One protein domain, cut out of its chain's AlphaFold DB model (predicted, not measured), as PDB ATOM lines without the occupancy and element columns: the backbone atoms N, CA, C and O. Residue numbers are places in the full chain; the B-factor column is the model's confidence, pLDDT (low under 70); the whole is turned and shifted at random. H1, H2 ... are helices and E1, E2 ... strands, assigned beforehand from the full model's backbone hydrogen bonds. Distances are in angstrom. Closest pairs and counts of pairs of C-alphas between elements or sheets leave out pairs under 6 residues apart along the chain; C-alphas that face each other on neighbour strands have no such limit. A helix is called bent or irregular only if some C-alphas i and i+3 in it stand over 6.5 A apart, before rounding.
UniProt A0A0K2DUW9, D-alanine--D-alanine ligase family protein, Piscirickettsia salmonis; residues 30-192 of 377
ATOM      1  N   ASN A  30      12.927 -25.780  26.846       87.56
ATOM      2  CA  ASN A  30      11.790 -25.540  27.734       87.56
ATOM      3  C   ASN A  30      10.746 -24.595  27.112       87.56
ATOM      4  O   ASN A  30       9.547 -24.828  27.205       87.56
ATOM      5  N   GLU A  31      11.189 -23.538  26.427       89.94
ATOM      6  CA  GLU A  31      10.284 -22.608  25.742       89.94
ATOM      7  C   GLU A  31       9.517 -23.301  24.607       89.94
ATOM      8  O   GLU A  31       8.304 -23.130  24.477       89.94
ATOM      9  N   VAL A  32      10.213 -24.125  23.817       91.62
ATOM     10  CA  VAL A  32       9.608 -24.897  22.727       91.62
ATOM     11  C   VAL A  32       8.631 -25.937  23.267       91.62
ATOM     12  O   VAL A  32       7.515 -26.016  22.764       91.62
ATOM     13  N   GLN A  33       9.012 -26.694  24.299       94.44
ATOM     14  CA  GLN A  33       8.139 -27.676  24.949       94.44
ATOM     15  C   GLN A  33       6.880 -27.020  25.512       94.44
ATOM     16  O   GLN A  33       5.778 -27.500  25.259       94.44
ATOM     17  N   ASN A  34       7.025 -25.885  26.197       94.06
ATOM     18  CA  ASN A  34       5.896 -25.188  26.799       94.06
ATOM     19  C   ASN A  34       4.905 -24.664  25.752       94.06
ATOM     20  O   ASN A  34       3.694 -24.817  25.912       94.06
ATOM     21  N   GLN A  35       5.405 -24.070  24.666       94.88
ATOM     22  CA  GLN A  35       4.556 -23.600  23.568       94.88
ATOM     23  C   GLN A  35       3.910 -24.767  22.820       94.88
ATOM     24  O   GLN A  35       2.705 -24.752  22.570       94.88
ATOM     25  N   TYR A  36       4.690 -25.801  22.497       96.94
ATOM     26  CA  TYR A  36       4.177 -26.972  21.800       96.94
ATOM     27  C   TYR A  36       3.108 -27.690  22.623       96.94
ATOM     28  O   TYR A  36       2.098 -28.075  22.053       96.94
ATOM     29  N   ALA A  37       3.246 -27.783  23.951       97.38
ATOM     30  CA  ALA A  37       2.232 -28.386  24.816       97.38
ATOM     31  C   ALA A  37       0.856 -27.729  24.673       97.38
ATOM     32  O   ALA A  37      -0.155 -28.422  24.558       97.38
ATOM     33  N   LEU A  38       0.810 -26.395  24.622       97.88
ATOM     34  CA  LEU A  38      -0.439 -25.656  24.447       97.88
ATOM     35  C   LEU A  38      -1.069 -25.939  23.078       97.88
ATOM     36  O   LEU A  38      -2.258 -26.262  23.012       97.88
ATOM     37  N   TYR A  39      -0.281 -25.869  22.001       97.81
ATOM     38  CA  TYR A  39      -0.772 -26.136  20.645       97.81
ATOM     39  C   TYR A  39      -1.178 -27.599  20.453       97.81
ATOM     40  O   TYR A  39      -2.204 -27.880  19.841       97.81
ATOM     41  N   PHE A  40      -0.420 -28.529  21.025       97.81
ATOM     42  CA  PHE A  40      -0.695 -29.959  20.979       97.81
ATOM     43  C   PHE A  40      -1.996 -30.305  21.700       97.81
ATOM     44  O   PHE A  40      -2.842 -30.995  21.135       97.81
ATOM     45  N   LYS A  41      -2.211 -29.760  22.906       97.81
ATOM     46  CA  LYS A  41      -3.481 -29.886  23.633       97.81
ATOM     47  C   LYS A  41      -4.647 -29.355  22.797       97.81
ATOM     48  O   LYS A  41      -5.664 -30.028  22.666       97.81
ATOM     49  N   GLN A  42      -4.506 -28.159  22.218       97.44
ATOM     50  CA  GLN A  42      -5.547 -27.559  21.377       97.44
ATOM     51  C   GLN A  42      -5.860 -28.417  20.146       97.44
ATOM     52  O   GLN A  42      -7.031 -28.646  19.857       97.44
ATOM     53  N   ALA A  43      -4.837 -28.938  19.468       97.12
ATOM     54  CA  ALA A  43      -4.999 -29.842  18.334       97.12
ATOM     55  C   ALA A  43      -5.685 -31.162  18.740       97.12
ATOM     56  O   ALA A  43      -6.579 -31.640  18.045       97.12
ATOM     57  N   CYS A  44      -5.347 -31.715  19.910       95.56
ATOM     58  CA  CYS A  44      -6.028 -32.893  20.453       95.56
ATOM     59  C   CYS A  44      -7.513 -32.626  20.738       95.56
ATOM     60  O   CYS A  44      -8.351 -33.465  20.428       95.56
ATOM     61  N   LEU A  45      -7.846 -31.467  21.317       95.94
ATOM     62  CA  LEU A  45      -9.223 -31.108  21.677       95.94
ATOM     63  C   LEU A  45     -10.078 -30.669  20.483       95.94
ATOM     64  O   LEU A  45     -11.302 -30.756  20.549       95.94
ATOM     65  N   ASN A  46      -9.456 -30.204  19.397       94.88
ATOM     66  CA  ASN A  46     -10.138 -29.794  18.174       94.88
ATOM     67  C   ASN A  46      -9.647 -30.599  16.967       94.88
ATOM     68  O   ASN A  46      -9.160 -30.053  15.974       94.88
ATOM     69  N   THR A  47      -9.785 -31.921  17.055       90.81
ATOM     70  CA  THR A  47      -9.235 -32.808  16.031       90.81
ATOM     71  C   THR A  47      -9.877 -32.595  14.662       90.81
ATOM     72  O   THR A  47      -9.190 -32.678  13.650       90.81
ATOM     73  N   SER A  48     -11.173 -32.270  14.605       92.44
ATOM     74  CA  SER A  48     -11.847 -31.954  13.338       92.44
ATOM     75  C   SER A  48     -11.120 -30.844  12.579       92.44
ATOM     76  O   SER A  48     -10.764 -31.015  11.410       92.44
ATOM     77  N   GLN A  49     -10.786 -29.751  13.274       93.75
ATOM     78  CA  GLN A  49     -10.012 -28.670  12.685       93.75
ATOM     79  C   GLN A  49      -8.613 -29.132  12.269       93.75
ATOM     80  O   GLN A  49      -8.178 -28.781  11.177       93.75
ATOM     81  N   SER A  50      -7.934 -29.958  13.071       94.81
ATOM     82  CA  SER A  50      -6.619 -30.502  12.703       94.81
ATOM     83  C   SER A  50      -6.659 -31.291  11.387       94.81
ATOM     84  O   SER A  50      -5.785 -31.117  10.537       94.81
ATOM     85  N   PHE A  51      -7.694 -32.108  11.166       93.56
ATOM     86  CA  PHE A  51      -7.892 -32.827   9.900       93.56
ATOM     87  C   PHE A  51      -8.140 -31.869   8.725       93.56
ATOM     88  O   PHE A  51      -7.525 -32.015   7.662       93.56
ATOM     89  N   ILE A  52      -8.986 -30.854   8.931       93.44
ATOM     90  CA  ILE A  52      -9.306 -29.842   7.916       93.44
ATOM     91  C   ILE A  52      -8.054 -29.054   7.516       93.44
ATOM     92  O   ILE A  52      -7.753 -28.957   6.321       93.44
ATOM     93  N   THR A  53      -7.314 -28.518   8.493       91.38
ATOM     94  CA  THR A  53      -6.089 -27.737   8.266       91.38
ATOM     95  C   THR A  53      -5.042 -28.573   7.551       91.38
ATOM     96  O   THR A  53      -4.388 -28.102   6.618       91.38
ATOM     97  N   ARG A  54      -4.888 -29.835   7.964       88.81
ATOM     98  CA  ARG A  54      -3.907 -30.724   7.359       88.81
ATOM     99  C   ARG A  54      -4.225 -31.036   5.899       88.81
ATOM    100  O   ARG A  54      -3.301 -31.197   5.092       88.81
ATOM    101  N   GLY A  55      -5.509 -31.180   5.568       88.19
ATOM    102  CA  GLY A  55      -5.980 -31.481   4.217       88.19
ATOM    103  C   GLY A  55      -5.481 -32.822   3.666       88.19
ATOM    104  O   GLY A  55      -5.362 -32.970   2.449       88.19
ATOM    105  N   SER A  56      -5.153 -33.776   4.548       84.44
ATOM    106  CA  SER A  56      -4.739 -35.142   4.177       84.44
ATOM    107  C   SER A  56      -5.881 -35.951   3.563       84.44
ATOM    108  O   SER A  56      -5.613 -36.908   2.840       84.44
ATOM    109  N   ILE A  57      -7.130 -35.572   3.853       90.44
ATOM    110  CA  ILE A  57      -8.336 -36.267   3.408       90.44
ATOM    111  C   ILE A  57      -9.277 -35.262   2.763       90.44
ATOM    112  O   ILE A  57      -9.538 -34.198   3.332       90.44
ATOM    113  N   LYS A  58      -9.777 -35.595   1.572       93.06
ATOM    114  CA  LYS A  58     -10.691 -34.743   0.815       93.06
ATOM    115  C   LYS A  58     -11.915 -35.510   0.343       93.06
ATOM    116  O   LYS A  58     -11.818 -36.676  -0.016       93.06
ATOM    117  N   ASN A  59     -13.044 -34.818   0.282       91.56
ATOM    118  CA  ASN A  59     -14.262 -35.280  -0.374       91.56
ATOM    119  C   ASN A  59     -14.632 -34.260  -1.457       91.56
ATOM    120  O   ASN A  59     -14.790 -33.074  -1.165       91.56
ATOM    121  N   GLY A  60     -14.667 -34.686  -2.722       86.06
ATOM    122  CA  GLY A  60     -14.922 -33.778  -3.848       86.06
ATOM    123  C   GLY A  60     -13.934 -32.604  -3.941       86.06
ATOM    124  O   GLY A  60     -14.301 -31.518  -4.379       86.06
ATOM    125  N   GLY A  61     -12.690 -32.794  -3.484       87.81
ATOM    126  CA  GLY A  61     -11.640 -31.769  -3.476       87.81
ATOM    127  C   GLY A  61     -11.614 -30.843  -2.252       87.81
ATOM    128  O   GLY A  61     -10.629 -30.122  -2.080       87.81
ATOM    129  N   ALA A  62     -12.624 -30.885  -1.377       92.19
ATOM    130  CA  ALA A  62     -12.651 -30.123  -0.128       92.19
ATOM    131  C   ALA A  62     -12.072 -30.941   1.034       92.19
ATOM    132  O   ALA A  62     -12.377 -32.128   1.155       92.19
ATOM    133  N   SER A  63     -11.259 -30.317   1.894       93.00
ATOM    134  CA  SER A  63     -10.808 -30.939   3.147       93.00
ATOM    135  C   SER A  63     -11.999 -31.214   4.064       93.00
ATOM    136  O   SER A  63     -12.910 -30.390   4.149       93.00
ATOM    137  N   VAL A  64     -11.972 -32.339   4.775       92.19
ATOM    138  CA  VAL A  64     -13.063 -32.759   5.666       92.19
ATOM    139  C   VAL A  64     -12.574 -32.998   7.091       92.19
ATOM    140  O   VAL A  64     -11.447 -33.447   7.300       92.19
ATOM    141  N   GLY A  65     -13.435 -32.686   8.060       91.69
ATOM    142  CA  GLY A  65     -13.228 -33.002   9.472       91.69
ATOM    143  C   GLY A  65     -13.449 -34.482   9.773       91.69
ATOM    144  O   GLY A  65     -14.123 -35.188   9.014       91.69
ATOM    145  N   ILE A  66     -12.887 -34.936  10.895       90.06
ATOM    146  CA  ILE A  66     -12.889 -36.338  11.332       90.06
ATOM    147  C   ILE A  66     -14.298 -36.930  11.469       90.06
ATOM    148  O   ILE A  66     -14.529 -38.068  11.077       90.06
ATOM    149  N   GLU A  67     -15.268 -36.134  11.910       90.12
ATOM    150  CA  GLU A  67     -16.667 -36.532  12.080       90.12
ATOM    151  C   GLU A  67     -17.334 -37.003  10.778       90.12
ATOM    152  O   GLU A  67     -18.279 -37.788  10.814       90.12
ATOM    153  N   ASN A  68     -16.826 -36.567   9.621       88.31
ATOM    154  CA  ASN A  68     -17.362 -36.957   8.314       88.31
ATOM    155  C   ASN A  68     -16.746 -38.254   7.780       88.31
ATOM    156  O   ASN A  68     -17.182 -38.763   6.750       88.31
ATOM    157  N   ILE A  69     -15.707 -38.769   8.442       87.19
ATOM    158  CA  ILE A  69     -14.882 -39.853   7.914       87.19
ATOM    159  C   ILE A  69     -14.663 -41.002   8.903       87.19
ATOM    160  O   ILE A  69     -14.399 -42.121   8.475       87.19
ATOM    161  N   GLU A  70     -14.808 -40.772  10.208       88.06
ATOM    162  CA  GLU A  70     -14.518 -41.746  11.268       88.06
ATOM    163  C   GLU A  70     -15.247 -43.085  11.058       88.06
ATOM    164  O   GLU A  70     -14.635 -44.154  11.114       88.06
ATOM    165  N   GLY A  71     -16.535 -43.039  10.704       88.75
ATOM    166  CA  GLY A  71     -17.328 -44.240  10.419       88.75
ATOM    167  C   GLY A  71     -16.820 -45.053   9.222       88.75
ATOM    168  O   GLY A  71     -16.995 -46.267   9.183       88.75
ATOM    169  N   HIS A  72     -16.154 -44.414   8.256       89.19
ATOM    170  CA  HIS A  72     -15.526 -45.114   7.137       89.19
ATOM    171  C   HIS A  72     -14.198 -45.748   7.544       89.19
ATOM    172  O   HIS A  72     -13.920 -46.874   7.154       89.19
ATOM    173  N   PHE A  73     -13.381 -45.048   8.332       88.19
ATOM    174  CA  PHE A  73     -12.022 -45.479   8.677       88.19
ATOM    175  C   PHE A  73     -11.942 -46.423   9.886       88.19
ATOM    176  O   PHE A  73     -10.868 -46.939  10.183       88.19
ATOM    177  N   THR A  74     -13.076 -46.712  10.526       89.06
ATOM    178  CA  THR A  74     -13.248 -47.825  11.479       89.06
ATOM    179  C   THR A  74     -13.629 -49.151  10.798       89.06
ATOM    180  O   THR A  74     -13.795 -50.174  11.465       89.06
ATOM    181  N   ASP A  75     -13.748 -49.166   9.467       92.88
ATOM    182  CA  ASP A  75     -14.071 -50.356   8.678       92.88
ATOM    183  C   ASP A  75     -12.956 -51.424   8.747       92.88
ATOM    184  O   ASP A  75     -11.774 -51.167   8.496       92.88
ATOM    185  N   GLN A  76     -13.346 -52.666   9.053       93.69
ATOM    186  CA  GLN A  76     -12.416 -53.786   9.242       93.69
ATOM    187  C   GLN A  76     -11.654 -54.182   7.970       93.69
ATOM    188  O   GLN A  76     -10.540 -54.702   8.058       93.69
ATOM    189  N   GLU A  77     -12.229 -53.968   6.788       95.94
ATOM    190  CA  GLU A  77     -11.566 -54.235   5.514       95.94
ATOM    191  C   GLU A  77     -10.463 -53.207   5.259       95.94
ATOM    192  O   GLU A  77      -9.371 -53.589   4.833       95.94
ATOM    193  N   ILE A  78     -10.713 -51.928   5.571       95.56
ATOM    194  CA  ILE A  78      -9.683 -50.882   5.501       95.56
ATOM    195  C   ILE A  78      -8.516 -51.237   6.413       95.56
ATOM    196  O   ILE A  78      -7.374 -51.268   5.956       95.56
ATOM    197  N   GLU A  79      -8.801 -51.582   7.666       95.50
ATOM    198  CA  GLU A  79      -7.759 -51.952   8.623       95.50
ATOM    199  C   GLU A  79      -7.009 -53.226   8.194       95.50
ATOM    200  O   GLU A  79      -5.783 -53.304   8.276       95.50
ATOM    201  N   SER A  80      -7.709 -54.221   7.644       95.81
ATOM    202  CA  SER A  80      -7.073 -55.441   7.125       95.81
ATOM    203  C   SER A  80      -6.149 -55.151   5.939       95.81
ATOM    204  O   SER A  80      -5.028 -55.661   5.883       95.81
ATOM    205  N   LYS A  81      -6.577 -54.301   4.996       96.56
ATOM    206  CA  LYS A  81      -5.740 -53.855   3.872       96.56
ATOM    207  C   LYS A  81      -4.554 -53.026   4.345       96.56
ATOM    208  O   LYS A  81      -3.459 -53.181   3.808       96.56
ATOM    209  N   PHE A  82      -4.750 -52.203   5.369       95.81
ATOM    210  CA  PHE A  82      -3.683 -51.421   5.967       95.81
ATOM    211  C   PHE A  82      -2.614 -52.307   6.624       95.81
ATOM    212  O   PHE A  82      -1.422 -52.088   6.416       95.81
ATOM    213  N   LYS A  83      -3.004 -53.376   7.328       93.88
ATOM    214  CA  LYS A  83      -2.058 -54.372   7.866       93.88
ATOM    215  C   LYS A  83      -1.218 -55.032   6.769       93.88
ATOM    216  O   LYS A  83      -0.003 -55.133   6.913       93.88
ATOM    217  N   VAL A  84      -1.838 -55.412   5.649       94.25
ATOM    218  CA  VAL A  84      -1.116 -55.961   4.484       94.25
ATOM    219  C   VAL A  84      -0.148 -54.933   3.891       94.25
ATOM    220  O   VAL A  84       0.984 -55.283   3.551       94.25
ATOM    221  N   LEU A  85      -0.561 -53.664   3.795       93.88
ATOM    222  CA  LEU A  85       0.312 -52.576   3.356       93.88
ATOM    223  C   LEU A  85       1.528 -52.435   4.282       93.88
ATOM    224  O   LEU A  85       2.649 -52.407   3.781       93.88
ATOM    225  N   LYS A  86       1.332 -52.395   5.609       91.62
ATOM    226  CA  LYS A  86       2.426 -52.280   6.592       91.62
ATOM    227  C   LYS A  86       3.485 -53.367   6.400       91.62
ATOM    228  O   LYS A  86       4.668 -53.047   6.333       91.62
ATOM    229  N   GLU A  87       3.071 -54.624   6.242       89.94
ATOM    230  CA  GLU A  87       4.012 -55.725   6.000       89.94
ATOM    231  C   GLU A  87       4.712 -55.608   4.642       89.94
ATOM    232  O   GLU A  87       5.924 -55.799   4.543       89.94
ATOM    233  N   SER A  88       3.981 -55.206   3.600       91.38
ATOM    234  CA  SER A  88       4.546 -55.018   2.256       91.38
ATOM    235  C   SER A  88       5.608 -53.910   2.219       91.38
ATOM    236  O   SER A  88       6.559 -53.982   1.441       91.38
ATOM    237  N   LEU A  89       5.485 -52.895   3.081       89.25
ATOM    238  CA  LEU A  89       6.419 -51.771   3.155       89.25
ATOM    239  C   LEU A  89       7.766 -52.114   3.818       89.25
ATOM    240  O   LEU A  89       8.720 -51.360   3.631       89.25
ATOM    241  N   ARG A  90       7.880 -53.220   4.573       85.00
ATOM    242  CA  ARG A  90       9.100 -53.574   5.333       85.00
ATOM    243  C   ARG A  90      10.283 -54.027   4.467       85.00
ATOM    244  O   ARG A  90      11.407 -54.058   4.959       85.00
ATOM    245  N   GLY A  91      10.057 -54.360   3.196       79.12
ATOM    246  CA  GLY A  91      11.097 -54.873   2.293       79.12
ATOM    247  C   GLY A  91      11.043 -54.328   0.866       79.12
ATOM    248  O   GLY A  91      11.735 -54.856   0.000       79.12
ATOM    249  N   CYS A  92      10.223 -53.307   0.601       85.38
ATOM    250  CA  CYS A  92      10.026 -52.786  -0.750       85.38
ATOM    251  C   CYS A  92      11.090 -51.747  -1.146       85.38
ATOM    252  O   CYS A  92      11.546 -50.942  -0.330       85.38
ATOM    253  N   SER A  93      11.431 -51.704  -2.433       86.62
ATOM    254  CA  SER A  93      12.232 -50.628  -3.026       86.62
ATOM    255  C   SER A  93      11.481 -49.279  -3.025       86.62
ATOM    256  O   SER A  93      10.255 -49.245  -2.887       86.62
ATOM    257  N   PRO A  94      12.170 -48.132  -3.211       81.75
ATOM    258  CA  PRO A  94      11.512 -46.823  -3.266       81.75
ATOM    259  C   PRO A  94      10.433 -46.691  -4.353       81.75
ATOM    260  O   PRO A  94       9.428 -46.021  -4.125       81.75
ATOM    261  N   SER A  95      10.620 -47.326  -5.516       79.69
ATOM    262  CA  SER A  95       9.626 -47.336  -6.597       79.69
ATOM    263  C   SER A  95       8.387 -48.144  -6.215       79.69
ATOM    264  O   SER A  95       7.274 -47.637  -6.319       79.69
ATOM    265  N   GLU A  96       8.576 -49.348  -5.669       88.56
ATOM    266  CA  GLU A  96       7.472 -50.201  -5.207       88.56
ATOM    267  C   GLU A  96       6.700 -49.552  -4.054       88.56
ATOM    268  O   GLU A  96       5.479 -49.671  -3.978       88.56
ATOM    269  N   ARG A  97       7.390 -48.809  -3.178       89.94
ATOM    270  CA  ARG A  97       6.757 -48.058  -2.091       89.94
ATOM    271  C   ARG A  97       5.705 -47.084  -2.616       89.94
ATOM    272  O   ARG A  97       4.608 -47.041  -2.071       89.94
ATOM    273  N   SER A  98       6.035 -46.296  -3.641       88.50
ATOM    274  CA  SER A  98       5.094 -45.320  -4.202       88.50
ATOM    275  C   SER A  98       3.852 -46.009  -4.766       88.50
ATOM    276  O   SER A  98       2.738 -45.559  -4.511       88.50
ATOM    277  N   ASP A  99       4.035 -47.118  -5.483       91.62
ATOM    278  CA  ASP A  99       2.927 -47.871  -6.072       91.62
ATOM    279  C   ASP A  99       2.026 -48.489  -4.997       91.62
ATOM    280  O   ASP A  99       0.804 -48.382  -5.082       91.62
ATOM    281  N   LEU A 100       2.605 -49.077  -3.945       94.19
ATOM    282  CA  LEU A 100       1.854 -49.636  -2.815       94.19
ATOM    283  C   LEU A 100       0.988 -48.579  -2.115       94.19
ATOM    284  O   LEU A 100      -0.186 -48.827  -1.835       94.19
ATOM    285  N   LEU A 101       1.554 -47.396  -1.863       94.12
ATOM    286  CA  LEU A 101       0.855 -46.284  -1.217       94.12
ATOM    287  C   LEU A 101      -0.272 -45.745  -2.109       94.12
ATOM    288  O   LEU A 101      -1.413 -45.633  -1.662       94.12
ATOM    289  N   ASN A 102       0.007 -45.513  -3.395       93.00
ATOM    290  CA  ASN A 102      -0.997 -45.053  -4.356       93.00
ATOM    291  C   ASN A 102      -2.135 -46.068  -4.537       93.00
ATOM    292  O   ASN A 102      -3.303 -45.684  -4.576       93.00
ATOM    293  N   ASN A 103      -1.825 -47.366  -4.587       95.38
ATOM    294  CA  ASN A 103      -2.834 -48.422  -4.668       95.38
ATOM    295  C   ASN A 103      -3.726 -48.456  -3.424       95.38
ATOM    296  O   ASN A 103      -4.937 -48.652  -3.540       95.38
ATOM    297  N   PHE A 104      -3.155 -48.232  -2.239       96.69
ATOM    298  CA  PHE A 104      -3.941 -48.114  -1.018       96.69
ATOM    299  C   PHE A 104      -4.830 -46.862  -1.041       96.69
ATOM    300  O   PHE A 104      -6.021 -46.975  -0.766       96.69
ATOM    301  N   SER A 105      -4.316 -45.702  -1.471       95.62
ATOM    302  CA  SER A 105      -5.129 -44.492  -1.685       95.62
ATOM    303  C   SER A 105      -6.304 -44.727  -2.638       95.62
ATOM    304  O   SER A 105      -7.425 -44.327  -2.332       95.62
ATOM    305  N   LEU A 106      -6.074 -45.407  -3.768       96.38
ATOM    306  CA  LEU A 106      -7.124 -45.748  -4.734       96.38
ATOM    307  C   LEU A 106      -8.174 -46.682  -4.132       96.38
ATOM    308  O   LEU A 106      -9.368 -46.497  -4.358       96.38
ATOM    309  N   PHE A 107      -7.746 -47.675  -3.349       97.00
ATOM    310  CA  PHE A 107      -8.660 -48.555  -2.627       97.00
ATOM    311  C   PHE A 107      -9.551 -47.768  -1.654       97.00
ATOM    312  O   PHE A 107     -10.767 -47.963  -1.659       97.00
ATOM    313  N   ILE A 108      -8.970 -46.853  -0.870       95.94
ATOM    314  CA  ILE A 108      -9.729 -46.001   0.052       95.94
ATOM    315  C   ILE A 108     -10.742 -45.141  -0.703       95.94
ATOM    316  O   ILE A 108     -11.912 -45.127  -0.316       95.94
ATOM    317  N   ASN A 109     -10.329 -44.473  -1.785       95.44
ATOM    318  CA  ASN A 109     -11.238 -43.666  -2.598       95.44
ATOM    319  C   ASN A 109     -12.395 -44.526  -3.126       95.44
ATOM    320  O   ASN A 109     -13.547 -44.222  -2.838       95.44
ATOM    321  N   ASN A 110     -12.115 -45.658  -3.773       95.62
ATOM    322  CA  ASN A 110     -13.163 -46.526  -4.319       95.62
ATOM    323  C   ASN A 110     -14.163 -47.017  -3.259       95.62
ATOM    324  O   ASN A 110     -15.331 -47.245  -3.568       95.62
ATOM    325  N   LYS A 111     -13.711 -47.207  -2.014       94.69
ATOM    326  CA  LYS A 111     -14.547 -47.707  -0.916       94.69
ATOM    327  C   LYS A 111     -15.328 -46.606  -0.199       94.69
ATOM    328  O   LYS A 111     -16.416 -46.867   0.306       94.69
ATOM    329  N   THR A 112     -14.777 -45.398  -0.120       93.56
ATOM    330  CA  THR A 112     -15.291 -44.336   0.764       93.56
ATOM    331  C   THR A 112     -15.682 -43.055   0.031       93.56
ATOM    332  O   THR A 112     -16.305 -42.191   0.636       93.56
ATOM    333  N   ASN A 113     -15.330 -42.909  -1.248       92.94
ATOM    334  CA  ASN A 113     -15.348 -41.661  -2.020       92.94
ATOM    335  C   ASN A 113     -14.475 -40.535  -1.430       92.94
ATOM    336  O   ASN A 113     -14.700 -39.361  -1.723       92.94
ATOM    337  N   HIS A 114     -13.480 -40.881  -0.604       94.00
ATOM    338  CA  HIS A 114     -12.531 -39.928  -0.032       94.00
ATOM    339  C   HIS A 114     -11.130 -40.111  -0.617       94.00
ATOM    340  O   HIS A 114     -10.578 -41.212  -0.636       94.00
ATOM    341  N   ASP A 115     -10.526 -39.005  -1.039       93.12
ATOM    342  CA  ASP A 115      -9.125 -38.954  -1.432       93.12
ATOM    343  C   ASP A 115      -8.250 -38.857  -0.189       93.12
ATOM    344  O   ASP A 115      -8.406 -37.926   0.599       93.12
ATOM    345  N   VAL A 116      -7.297 -39.776  -0.042       92.69
ATOM    346  CA  VAL A 116      -6.323 -39.752   1.056       92.69
ATOM    347  C   VAL A 116      -4.906 -39.680   0.499       92.69
ATOM    348  O   VAL A 116      -4.493 -40.553  -0.267       92.69
ATOM    349  N   ASP A 117      -4.135 -38.671   0.914       90.00
ATOM    350  CA  ASP A 117      -2.701 -38.541   0.601       90.00
ATOM    351  C   ASP A 117      -1.874 -39.474   1.506       90.00
ATOM    352  O   ASP A 117      -1.178 -39.050   2.435       90.00
ATOM    353  N   THR A 118      -1.992 -40.782   1.261       91.31
ATOM    354  CA  THR A 118      -1.339 -41.833   2.063       91.31
ATOM    355  C   THR A 118       0.181 -41.736   2.009       91.31
ATOM    356  O   THR A 118       0.848 -42.060   2.992       91.31
ATOM    357  N   VAL A 119       0.733 -41.240   0.896       89.12
ATOM    358  CA  VAL A 119       2.169 -40.997   0.739       89.12
ATOM    359  C   VAL A 119       2.648 -40.010   1.787       89.12
ATOM    360  O   VAL A 119       3.603 -40.297   2.509       89.12
ATOM    361  N   ARG A 120       1.976 -38.864   1.908       87.94
ATOM    362  CA  ARG A 120       2.370 -37.835   2.869       87.94
ATOM    363  C   ARG A 120       2.099 -38.255   4.309       87.94
ATOM    364  O   ARG A 120       2.960 -38.041   5.157       87.94
ATOM    365  N   VAL A 121       0.953 -38.891   4.570       90.94
ATOM    366  CA  VAL A 121       0.608 -39.408   5.904       90.94
ATOM    367  C   VAL A 121       1.673 -40.393   6.392       90.94
ATOM    368  O   VAL A 121       2.218 -40.231   7.477       90.94
ATOM    369  N   LEU A 122       2.038 -41.386   5.578       90.62
ATOM    370  CA  LEU A 122       2.995 -42.418   5.990       90.62
ATOM    371  C   LEU A 122       4.460 -41.982   5.872       90.62
ATOM    372  O   LEU A 122       5.333 -42.627   6.451       90.62
ATOM    373  N   ALA A 123       4.760 -40.890   5.165       86.94
ATOM    374  CA  ALA A 123       6.086 -40.276   5.205       86.94
ATOM    375  C   ALA A 123       6.412 -39.717   6.599       86.94
ATOM    376  O   ALA A 123       7.560 -39.818   7.027       86.94
ATOM    377  N   PHE A 124       5.412 -39.201   7.323       85.25
ATOM    378  CA  PHE A 124       5.585 -38.694   8.689       85.25
ATOM    379  C   PHE A 124       6.052 -39.775   9.680       85.25
ATOM    380  O   PHE A 124       6.781 -39.487  10.628       85.25
ATOM    381  N   PHE A 125       5.679 -41.029   9.433       85.62
ATOM    382  CA  PHE A 125       5.998 -42.167  10.294       85.62
ATOM    383  C   PHE A 125       7.136 -43.043   9.768       85.62
ATOM    384  O   PHE A 125       7.347 -44.136  10.281       85.62
ATOM    385  N   LYS A 126       7.870 -42.606   8.738       81.62
ATOM    386  CA  LYS A 126       8.884 -43.440   8.074       81.62
ATOM    387  C   LYS A 126       9.918 -44.027   9.046       81.62
ATOM    388  O   LYS A 126      10.314 -45.174   8.871       81.62
ATOM    389  N   ASP A 127      10.307 -43.245  10.047       79.19
ATOM    390  CA  ASP A 127      11.331 -43.602  11.033       79.19
ATOM    391  C   ASP A 127      10.723 -43.891  12.424       79.19
ATOM    392  O   ASP A 127      11.429 -43.887  13.430       79.19
ATOM    393  N   LYS A 128       9.403 -44.123  12.492       80.50
ATOM    394  CA  LYS A 128       8.651 -44.395  13.725       80.50
ATOM    395  C   LYS A 128       8.061 -45.798  13.677       80.50
ATOM    396  O   LYS A 128       7.615 -46.249  12.623       80.50
ATOM    397  N   ASP A 129       8.014 -46.473  14.822       77.00
ATOM    398  CA  ASP A 129       7.272 -47.728  14.903       77.00
ATOM    399  C   ASP A 129       5.767 -47.434  14.910       77.00
ATOM    400  O   ASP A 129       5.256 -46.719  15.770       77.00
ATOM    401  N   ILE A 130       5.072 -47.965  13.909       78.69
ATOM    402  CA  ILE A 130       3.617 -47.864  13.741       78.69
ATOM    403  C   ILE A 130       2.964 -49.244  13.668       78.69
ATOM    404  O   ILE A 130       1.838 -49.386  13.184       78.69
ATOM    405  N   THR A 131       3.688 -50.287  14.082       77.62
ATOM    406  CA  THR A 131       3.244 -51.676  13.935       77.62
ATOM    407  C   THR A 131       1.907 -51.901  14.639       77.62
ATOM    408  O   THR A 131       1.003 -52.483  14.033       77.62
ATOM    409  N   ASP A 132       1.742 -51.331  15.831       85.25
ATOM    410  CA  ASP A 132       0.554 -51.515  16.668       85.25
ATOM    411  C   ASP A 132      -0.573 -50.509  16.390       85.25
ATOM    412  O   ASP A 132      -1.682 -50.687  16.886       85.25
ATOM    413  N   LEU A 133      -0.329 -49.488  15.560       89.75
ATOM    414  CA  LEU A 133      -1.324 -48.461  15.249       89.75
ATOM    415  C   LEU A 133      -2.254 -48.893  14.109       89.75
ATOM    416  O   LEU A 133      -1.808 -49.396  13.066       89.75
ATOM    417  N   THR A 134      -3.545 -48.636  14.291       92.81
ATOM    418  CA  THR A 134      -4.567 -48.692  13.240       92.81
ATOM    419  C   THR A 134      -4.392 -47.550  12.243       92.81
ATOM    420  O   THR A 134      -3.721 -46.544  12.509       92.81
ATOM    421  N   PHE A 135      -5.020 -47.674  11.074       93.56
ATOM    422  CA  PHE A 135      -4.962 -46.603  10.080       93.56
ATOM    423  C   PHE A 135      -5.585 -45.298  10.593       93.56
ATOM    424  O   PHE A 135      -5.048 -44.217  10.359       93.56
ATOM    425  N   LEU A 136      -6.692 -45.400  11.330       92.56
ATOM    426  CA  LEU A 136      -7.369 -44.248  11.910       92.56
ATOM    427  C   LEU A 136      -6.482 -43.528  12.938       92.56
ATOM    428  O   LEU A 136      -6.339 -42.310  12.863       92.56
ATOM    429  N   GLU A 137      -5.825 -44.259  13.841       92.25
ATOM    430  CA  GLU A 137      -4.899 -43.668  14.823       92.25
ATOM    431  C   GLU A 137      -3.739 -42.929  14.150       92.25
ATOM    432  O   GLU A 137      -3.380 -41.828  14.562       92.25
ATOM    433  N   ILE A 138      -3.194 -43.480  13.063       92.69
ATOM    434  CA  ILE A 138      -2.161 -42.815  12.259       92.69
ATOM    435  C   ILE A 138      -2.657 -41.478  11.712       92.69
ATOM    436  O   ILE A 138      -1.934 -40.485  11.788       92.69
ATOM    437  N   LEU A 139      -3.886 -41.430  11.191       93.44
ATOM    438  CA  LEU A 139      -4.480 -40.190  10.694       93.44
ATOM    439  C   LEU A 139      -4.656 -39.157  11.817       93.44
ATOM    440  O   LEU A 139      -4.319 -37.989  11.618       93.44
ATOM    441  N   TYR A 140      -5.116 -39.583  12.998       93.56
ATOM    442  CA  TYR A 140      -5.235 -38.721  14.179       93.56
ATOM    443  C   TYR A 140      -3.891 -38.115  14.581       93.56
ATOM    444  O   TYR A 140      -3.763 -36.895  14.678       93.56
ATOM    445  N   LEU A 141      -2.883 -38.962  14.798       93.44
ATOM    446  CA  LEU A 141      -1.558 -38.535  15.245       93.44
ATOM    447  C   LEU A 141      -0.899 -37.584  14.238       93.44
ATOM    448  O   LEU A 141      -0.281 -36.595  14.627       93.44
ATOM    449  N   GLU A 142      -1.059 -37.855  12.943       93.19
ATOM    450  CA  GLU A 142      -0.520 -37.021  11.870       93.19
ATOM    451  C   GLU A 142      -1.186 -35.644  11.818       93.19
ATOM    452  O   GLU A 142      -0.492 -34.626  11.764       93.19
ATOM    453  N   ALA A 143      -2.520 -35.602  11.886       94.50
ATOM    454  CA  ALA A 143      -3.285 -34.361  11.865       94.50
ATOM    455  C   ALA A 143      -2.990 -33.490  13.095       94.50
ATOM    456  O   ALA A 143      -2.701 -32.300  12.950       94.50
ATOM    457  N   ILE A 144      -3.008 -34.087  14.294       95.31
ATOM    458  CA  ILE A 144      -2.701 -33.403  15.559       95.31
ATOM    459  C   ILE A 144      -1.291 -32.819  15.511       95.31
ATOM    460  O   ILE A 144      -1.095 -31.637  15.804       95.31
ATOM    461  N   ASN A 145      -0.310 -33.634  15.111       94.31
ATOM    462  CA  ASN A 145       1.067 -33.182  15.026       94.31
ATOM    463  C   ASN A 145       1.218 -32.010  14.062       94.31
ATOM    464  O   ASN A 145       1.877 -31.027  14.386       94.31
ATOM    465  N   PHE A 146       0.628 -32.114  12.873       94.44
ATOM    466  CA  PHE A 146       0.759 -31.075  11.868       94.44
ATOM    467  C   PHE A 146       0.193 -29.741  12.343       94.44
ATOM    468  O   PHE A 146       0.874 -28.727  12.213       94.44
ATOM    469  N   GLU A 147      -1.014 -29.739  12.911       95.56
ATOM    470  CA  GLU A 147      -1.643 -28.531  13.454       95.56
ATOM    471  C   GLU A 147      -0.744 -27.894  14.526       95.56
ATOM    472  O   GLU A 147      -0.399 -26.712  14.441       95.56
ATOM    473  N   ALA A 148      -0.282 -28.698  15.489       96.31
ATOM    474  CA  ALA A 148       0.559 -28.221  16.580       96.31
ATOM    475  C   ALA A 148       1.922 -27.700  16.093       96.31
ATOM    476  O   ALA A 148       2.373 -26.629  16.505       96.31
ATOM    477  N   SER A 149       2.577 -28.424  15.182       93.94
ATOM    478  CA  SER A 149       3.862 -28.030  14.601       93.94
ATOM    479  C   SER A 149       3.740 -26.796  13.708       93.94
ATOM    480  O   SER A 149       4.644 -25.962  13.718       93.94
ATOM    481  N   ALA A 150       2.643 -26.640  12.965       92.69
ATOM    482  CA  ALA A 150       2.391 -25.451  12.154       92.69
ATOM    483  C   ALA A 150       2.196 -24.212  13.039       92.69
ATOM    484  O   ALA A 150       2.825 -23.178  12.796       92.69
ATOM    485  N   ALA A 151       1.397 -24.327  14.104       93.12
ATOM    486  CA  ALA A 151       1.207 -23.255  15.078       93.12
ATOM    487  C   ALA A 151       2.525 -22.874  15.776       93.12
ATOM    488  O   ALA A 151       2.870 -21.691  15.853       93.12
ATOM    489  N   LEU A 152       3.315 -23.873  16.189       92.19
ATOM    490  CA  LEU A 152       4.651 -23.669  16.748       92.19
ATOM    491  C   LEU A 152       5.562 -22.938  15.755       92.19
ATOM    492  O   LEU A 152       6.209 -21.950  16.103       92.19
ATOM    493  N   GLN A 153       5.588 -23.386  14.499       89.19
ATOM    494  CA  GLN A 153       6.409 -22.763  13.472       89.19
ATOM    495  C   GLN A 153       6.022 -21.297  13.272       89.19
ATOM    496  O   GLN A 153       6.918 -20.466  13.211       89.19
ATOM    497  N   ILE A 154       4.729 -20.958  13.233       87.50
ATOM    498  CA  ILE A 154       4.248 -19.570  13.127       87.50
ATOM    499  C   ILE A 154       4.690 -18.735  14.334       87.50
ATOM    500  O   ILE A 154       5.178 -17.614  14.154       87.50
ATOM    501  N   ALA A 155       4.560 -19.276  15.550       86.06
ATOM    502  CA  ALA A 155       4.945 -18.591  16.782       86.06
ATOM    503  C   ALA A 155       6.433 -18.206  16.780       86.06
ATOM    504  O   ALA A 155       6.787 -17.080  17.131       86.06
ATOM    505  N   PHE A 156       7.290 -19.104  16.289       79.69
ATOM    506  CA  PHE A 156       8.735 -18.889  16.203       79.69
ATOM    507  C   PHE A 156       9.216 -18.358  14.838       79.69
ATOM    508  O   PHE A 156      10.400 -18.075  14.656       79.69
ATOM    509  N   TYR A 157       8.332 -18.179  13.853       70.56
ATOM    510  CA  TYR A 157       8.698 -17.628  12.543       70.56
ATOM    511  C   TYR A 157       9.093 -16.151  12.657       70.56
ATOM    512  O   TYR A 157      10.047 -15.707  12.020       70.56
ATOM    513  N   LYS A 158       8.410 -15.394  13.528       60.53
ATOM    514  CA  LYS A 158       8.701 -13.968  13.770       60.53
ATOM    515  C   LYS A 158      10.065 -13.730  14.424       60.53
ATOM    516  O   LYS A 158      10.654 -12.677  14.212       60.53
ATOM    517  N   THR A 159      10.584 -14.694  15.178       55.12
ATOM    518  CA  THR A 159      11.891 -14.619  15.849       55.12
ATOM    519  C   THR A 159      13.065 -14.979  14.930       55.12
ATOM    520  O   THR A 159      14.192 -14.608  15.231       55.12
ATOM    521  N   ASN A 160      12.825 -15.639  13.790       53.22
ATOM    522  CA  ASN A 160      13.879 -16.204  12.932       53.22
ATOM    523  C   ASN A 160      14.131 -15.443  11.613       53.22
ATOM    524  O   ASN A 160      15.027 -15.817  10.861       53.22
ATOM    525  N   GLN A 161      13.385 -14.370  11.305       53.91
ATOM    526  CA  GLN A 161      13.569 -13.605  10.054       53.91
ATOM    527  C   GLN A 161      14.910 -12.859   9.959       53.91
ATOM    528  O   GLN A 161      15.307 -12.420   8.881       53.91
ATOM    529  N   THR A 162      15.645 -12.718  11.058       51.03
ATOM    530  CA  THR A 162      16.982 -12.135  11.025       51.03
ATOM    531  C   THR A 162      18.024 -13.228  10.789       51.03
ATOM    532  O   THR A 162      18.399 -13.906  11.741       51.03
ATOM    533  N   LYS A 163      18.556 -13.293   9.557       55.59
ATOM    534  CA  LYS A 163      19.788 -14.001   9.120       55.59
ATOM    535  C   LYS A 163      19.606 -15.375   8.446       55.59
ATOM    536  O   LYS A 163      20.254 -16.326   8.850       55.59
ATOM    537  N   THR A 164      18.833 -15.505   7.369       57.34
ATOM    538  CA  THR A 164      18.894 -16.717   6.510       57.34
ATOM    539  C   THR A 164      20.015 -16.701   5.462       57.34
ATOM    540  O   THR A 164      20.254 -17.722   4.826       57.34
ATOM    541  N   ASP A 165      20.732 -15.585   5.301       60.84
ATOM    542  CA  ASP A 165      21.693 -15.405   4.197       60.84
ATOM    543  C   ASP A 165      23.146 -15.767   4.568       60.84
ATOM    544  O   ASP A 165      24.058 -15.606   3.757       60.84
ATOM    545  N   THR A 166      23.386 -16.252   5.791       70.69
ATOM    546  CA  THR A 166      24.705 -16.711   6.256       70.69
ATOM    547  C   THR A 166      24.692 -18.208   6.560       70.69
ATOM    548  O   THR A 166      23.675 -18.758   6.978       70.69
ATOM    549  N   GLU A 167      25.837 -18.877   6.399       75.69
ATOM    550  CA  GLU A 167      26.012 -20.303   6.729       75.69
ATOM    551  C   GLU A 167      25.622 -20.612   8.189       75.69
ATOM    552  O   GLU A 167      24.919 -21.581   8.466       75.69
ATOM    553  N   GLU A 168      25.979 -19.719   9.114       71.94
ATOM    554  CA  GLU A 168      25.579 -19.780  10.525       71.94
ATOM    555  C   GLU A 168      24.051 -19.706  10.705       71.94
ATOM    556  O   GLU A 168      23.473 -20.425  11.519       71.94
ATOM    557  N   GLY A 169      23.380 -18.881   9.901       72.94
ATOM    558  CA  GLY A 169      21.927 -18.753   9.877       72.94
ATOM    559  C   GLY A 169      21.200 -20.000   9.375       72.94
ATOM    560  O   GLY A 169      20.170 -20.402   9.928       72.94
ATOM    561  N   VAL A 170      21.766 -20.656   8.360       76.81
ATOM    562  CA  VAL A 170      21.269 -21.942   7.848       76.81
ATOM    563  C   VAL A 170      21.406 -23.031   8.914       76.81
ATOM    564  O   VAL A 170      20.433 -23.740   9.187       76.81
ATOM    565  N   LEU A 171      22.568 -23.127   9.569       78.25
ATOM    566  CA  LEU A 171      22.812 -24.090  10.648       78.25
ATOM    567  C   LEU A 171      21.881 -23.862  11.846       78.25
ATOM    568  O   LEU A 171      21.295 -24.818  12.354       78.25
ATOM    569  N   ALA A 172      21.677 -22.608  12.261       76.12
ATOM    570  CA  ALA A 172      20.745 -22.267  13.335       76.12
ATOM    571  C   ALA A 172      19.299 -22.655  12.981       76.12
ATOM    572  O   ALA A 172      18.594 -23.255  13.794       76.12
ATOM    573  N   THR A 173      18.874 -22.401  11.740       78.12
ATOM    574  CA  THR A 173      17.547 -22.803  11.247       78.12
ATOM    575  C   THR A 173      17.377 -24.324  11.263       78.12
ATOM    576  O   THR A 173      16.313 -24.830  11.622       78.12
ATOM    577  N   GLN A 174      18.413 -25.073  10.880       81.81
ATOM    578  CA  GLN A 174      18.386 -26.533  10.910       81.81
ATOM    579  C   GLN A 174      18.335 -27.076  12.345       81.81
ATOM    580  O   GLN A 174      17.534 -27.969  12.622       81.81
ATOM    581  N   ALA A 175      19.128 -26.514  13.259       83.12
ATOM    582  CA  ALA A 175      19.105 -26.879  14.674       83.12
ATOM    583  C   ALA A 175      17.722 -26.631  15.298       83.12
ATOM    584  O   ALA A 175      17.186 -27.507  15.974       83.12
ATOM    585  N   GLN A 176      17.101 -25.490  14.992       82.88
ATOM    586  CA  GLN A 176      15.753 -25.162  15.456       82.88
ATOM    587  C   GLN A 176      14.700 -26.142  14.924       82.88
ATOM    588  O   GLN A 176      13.849 -26.612  15.676       82.88
ATOM    589  N   LYS A 177      14.758 -26.491  13.631       84.81
ATOM    590  CA  LYS A 177      13.861 -27.503  13.051       84.81
ATOM    591  C   LYS A 177      14.029 -28.857  13.736       84.81
ATOM    592  O   LYS A 177      13.032 -29.485  14.067       84.81
ATOM    593  N   SER A 178      15.270 -29.274  13.990       88.12
ATOM    594  CA  SER A 178      15.567 -30.517  14.711       88.12
ATOM    595  C   SER A 178      14.985 -30.513  16.129       88.12
ATOM    596  O   SER A 178      14.394 -31.502  16.562       88.12
ATOM    597  N   LEU A 179      15.084 -29.380  16.832       89.31
ATOM    598  CA  LEU A 179      14.479 -29.194  18.150       89.31
ATOM    599  C   LEU A 179      12.950 -29.330  18.095       89.31
ATOM    600  O   LEU A 179      12.377 -30.046  18.911       89.31
ATOM    601  N   PHE A 180      12.295 -28.698  17.117       91.06
ATOM    602  CA  PHE A 180      10.840 -28.800  16.942       91.06
ATOM    603  C   PHE A 180      10.397 -30.234  16.674       91.06
ATOM    604  O   PHE A 180       9.453 -30.701  17.306       91.06
ATOM    605  N   THR A 181      11.101 -30.940  15.789       89.50
ATOM    606  CA  THR A 181      10.832 -32.354  15.507       89.50
ATOM    607  C   THR A 181      11.022 -33.211  16.755       89.50
ATOM    608  O   THR A 181      10.148 -34.000  17.082       89.50
ATOM    609  N   SER A 182      12.106 -33.002  17.508       91.06
ATOM    610  CA  SER A 182      12.391 -33.780  18.722       91.06
ATOM    611  C   SER A 182      11.311 -33.598  19.796       91.06
ATOM    612  O   SER A 182      10.910 -34.561  20.445       91.06
ATOM    613  N   VAL A 183      10.820 -32.367  19.980       93.19
ATOM    614  CA  VAL A 183       9.720 -32.074  20.912       93.19
ATOM    615  C   VAL A 183       8.413 -32.702  20.429       93.19
ATOM    616  O   VAL A 183       7.718 -33.334  21.218       93.19
ATOM    617  N   ALA A 184       8.097 -32.579  19.141       92.88
ATOM    618  CA  ALA A 184       6.915 -33.201  18.557       92.88
ATOM    619  C   ALA A 184       6.917 -34.730  18.722       92.88
ATOM    620  O   ALA A 184       5.918 -35.318  19.139       92.88
ATOM    621  N   ASP A 185       8.055 -35.373  18.459       90.56
ATOM    622  CA  ASP A 185       8.216 -36.821  18.586       90.56
ATOM    623  C   ASP A 185       8.038 -37.292  20.033       90.56
ATOM    624  O   ASP A 185       7.348 -38.285  20.265       90.56
ATOM    625  N   LEU A 186       8.579 -36.548  21.004       91.44
ATOM    626  CA  LEU A 186       8.385 -36.827  22.428       91.44
ATOM    627  C   LEU A 186       6.895 -36.836  22.798       91.44
ATOM    628  O   LEU A 186       6.413 -37.798  23.392       91.44
ATOM    629  N   PHE A 187       6.158 -35.793  22.421       93.62
ATOM    630  CA  PHE A 187       4.740 -35.654  22.761       93.62
ATOM    631  C   PHE A 187       3.886 -36.738  22.101       93.62
ATOM    632  O   PHE A 187       3.021 -37.328  22.743       93.62
ATOM    633  N   LEU A 188       4.158 -37.049  20.833       91.00
ATOM    634  CA  LEU A 188       3.448 -38.115  20.128       91.00
ATOM    635  C   LEU A 188       3.724 -39.493  20.713       91.00
ATOM    636  O   LEU A 188       2.806 -40.301  20.780       91.00
ATOM    637  N   SER A 189       4.956 -39.755  21.158       88.19
ATOM    638  CA  SER A 189       5.306 -41.032  21.794       88.19
ATOM    639  C   SER A 189       4.571 -41.269  23.119       88.19
ATOM    640  O   SER A 189       4.432 -42.409  23.551       88.19
ATOM    641  N   GLN A 190       4.092 -40.195  23.748       90.31
ATOM    642  CA  GLN A 190       3.349 -40.216  25.006       90.31
ATOM    643  C   GLN A 190       1.830 -40.182  24.792       90.31
ATOM    644  O   GLN A 190       1.064 -40.610  25.653       90.31
ATOM    645  N   LEU A 191       1.368 -39.694  23.637       91.75
ATOM    646  CA  LEU A 191      -0.052 -39.523  23.365       91.75
ATOM    647  C   LEU A 191      -0.773 -40.867  23.208       91.75
ATOM    648  O   LEU A 191      -0.709 -41.540  22.186       91.75
ATOM    649  N   ASN A 192      -1.587 -41.182  24.203       91.12
ATOM    650  CA  ASN A 192      -2.674 -42.148  24.114       91.12
ATOM    651  C   ASN A 192      -4.018 -41.472  23.774       91.12
ATOM    652  O   ASN A 192      -4.564 -40.718  24.585       91.12
TER     653      ASN A 192
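Overview. This is residues 30 to 192 of the 377 residues of the protein "D-alanine--D-alanine ligase family protein" of Piscirickettsia salmonis (UniProt A0A0K2DUW9). Two groups of helices are joined by one long helix, H7: H1 and H8 pack slantwise on H7 in one group, and at its beginning H7 reaches the other, a hairpin of H4 and H5 with short H6 packed on H5. H2 packs on H7 too. The printed part has 163 residues, mostly helix, with eight named helices and one named strand in the order H1 H2 E1 H3 H4 H5 H6 H7 H8. It is compact, with a radius of gyration of the C-alphas of 17.3 A, and spans 49 by 36 by 31 A.

Arrangement. H1, residues 30 to 45, touches H7, residues 135 to 160, of which residues 144 to 152 alone touch H1; the closest C-alphas, of Tyr 39 and Ala 148, are 4.8 A apart, at a steep tilt of 43 degrees, opposite ways. H7, the hub, touches six helices and has a kink of 30 degrees near residue 154. H2, residues 47 to 54, touches H7 at Ser 50 and Ala 143, their C-alphas 5.2 A apart. E1, residues 57 to 59, pairs with no named strand. H3, residues 70 to 73, only just touches H7, with 3 pairs of C-alphas within 8 A, the closest of Phe 73 and Leu 136 at 5.8 A. H4, residues 76 to 89, and H5, residues 94 to 112, form a hairpin at a shallow tilt of 5 degrees; their closest C-alphas, of Leu 89 and Arg 97, are 6.4 A apart. H6, residues 118 to 123, touches H5, with the C-alphas of Leu 101 and Val 119 closest at 5.8 A. H5 and H7 are apart. H8, residues 167 to 190, forms a hairpin with H7 at 36 degrees, only just a steep tilt; the closest C-alphas, of Asn 145 and Ala 184, are 6.8 A apart. H8 also touches H1, with the C-alphas of Gln 33 and Val 183 closest at 6.2 A. Every O i to N i+4 pair is within hydrogen-bond range in H2, H4, H5, H6 and H8, but 11 of 12 in H1 and 19 of 22 in H7; H3 is too short for such a pair.

Along the chain. H1 begins at C-alpha 30, (11.790, -25.540, 27.734), and is 22.6 A long. H4 measures 19.9 A and H5 27.2 A. H7 begins at C-alpha 135, (-4.962, -46.603, 10.080), is 35.9 A long, and is only just irregular: C-alphas 155 and 158 are 6.7 A apart. H8 is 35.3 A long and ends at C-alpha 190, (3.349, -40.216, 25.006).

Size, cuts and confidence. The two C-alphas farthest apart, of Gln 76 and Thr 166, are 52.5 A apart. The printed part has no cut, and its one long link is H6 to H7, 11 residues. Residues 158 to 165 are under 70 in pLDDT; the mean of the printed part is 88.4.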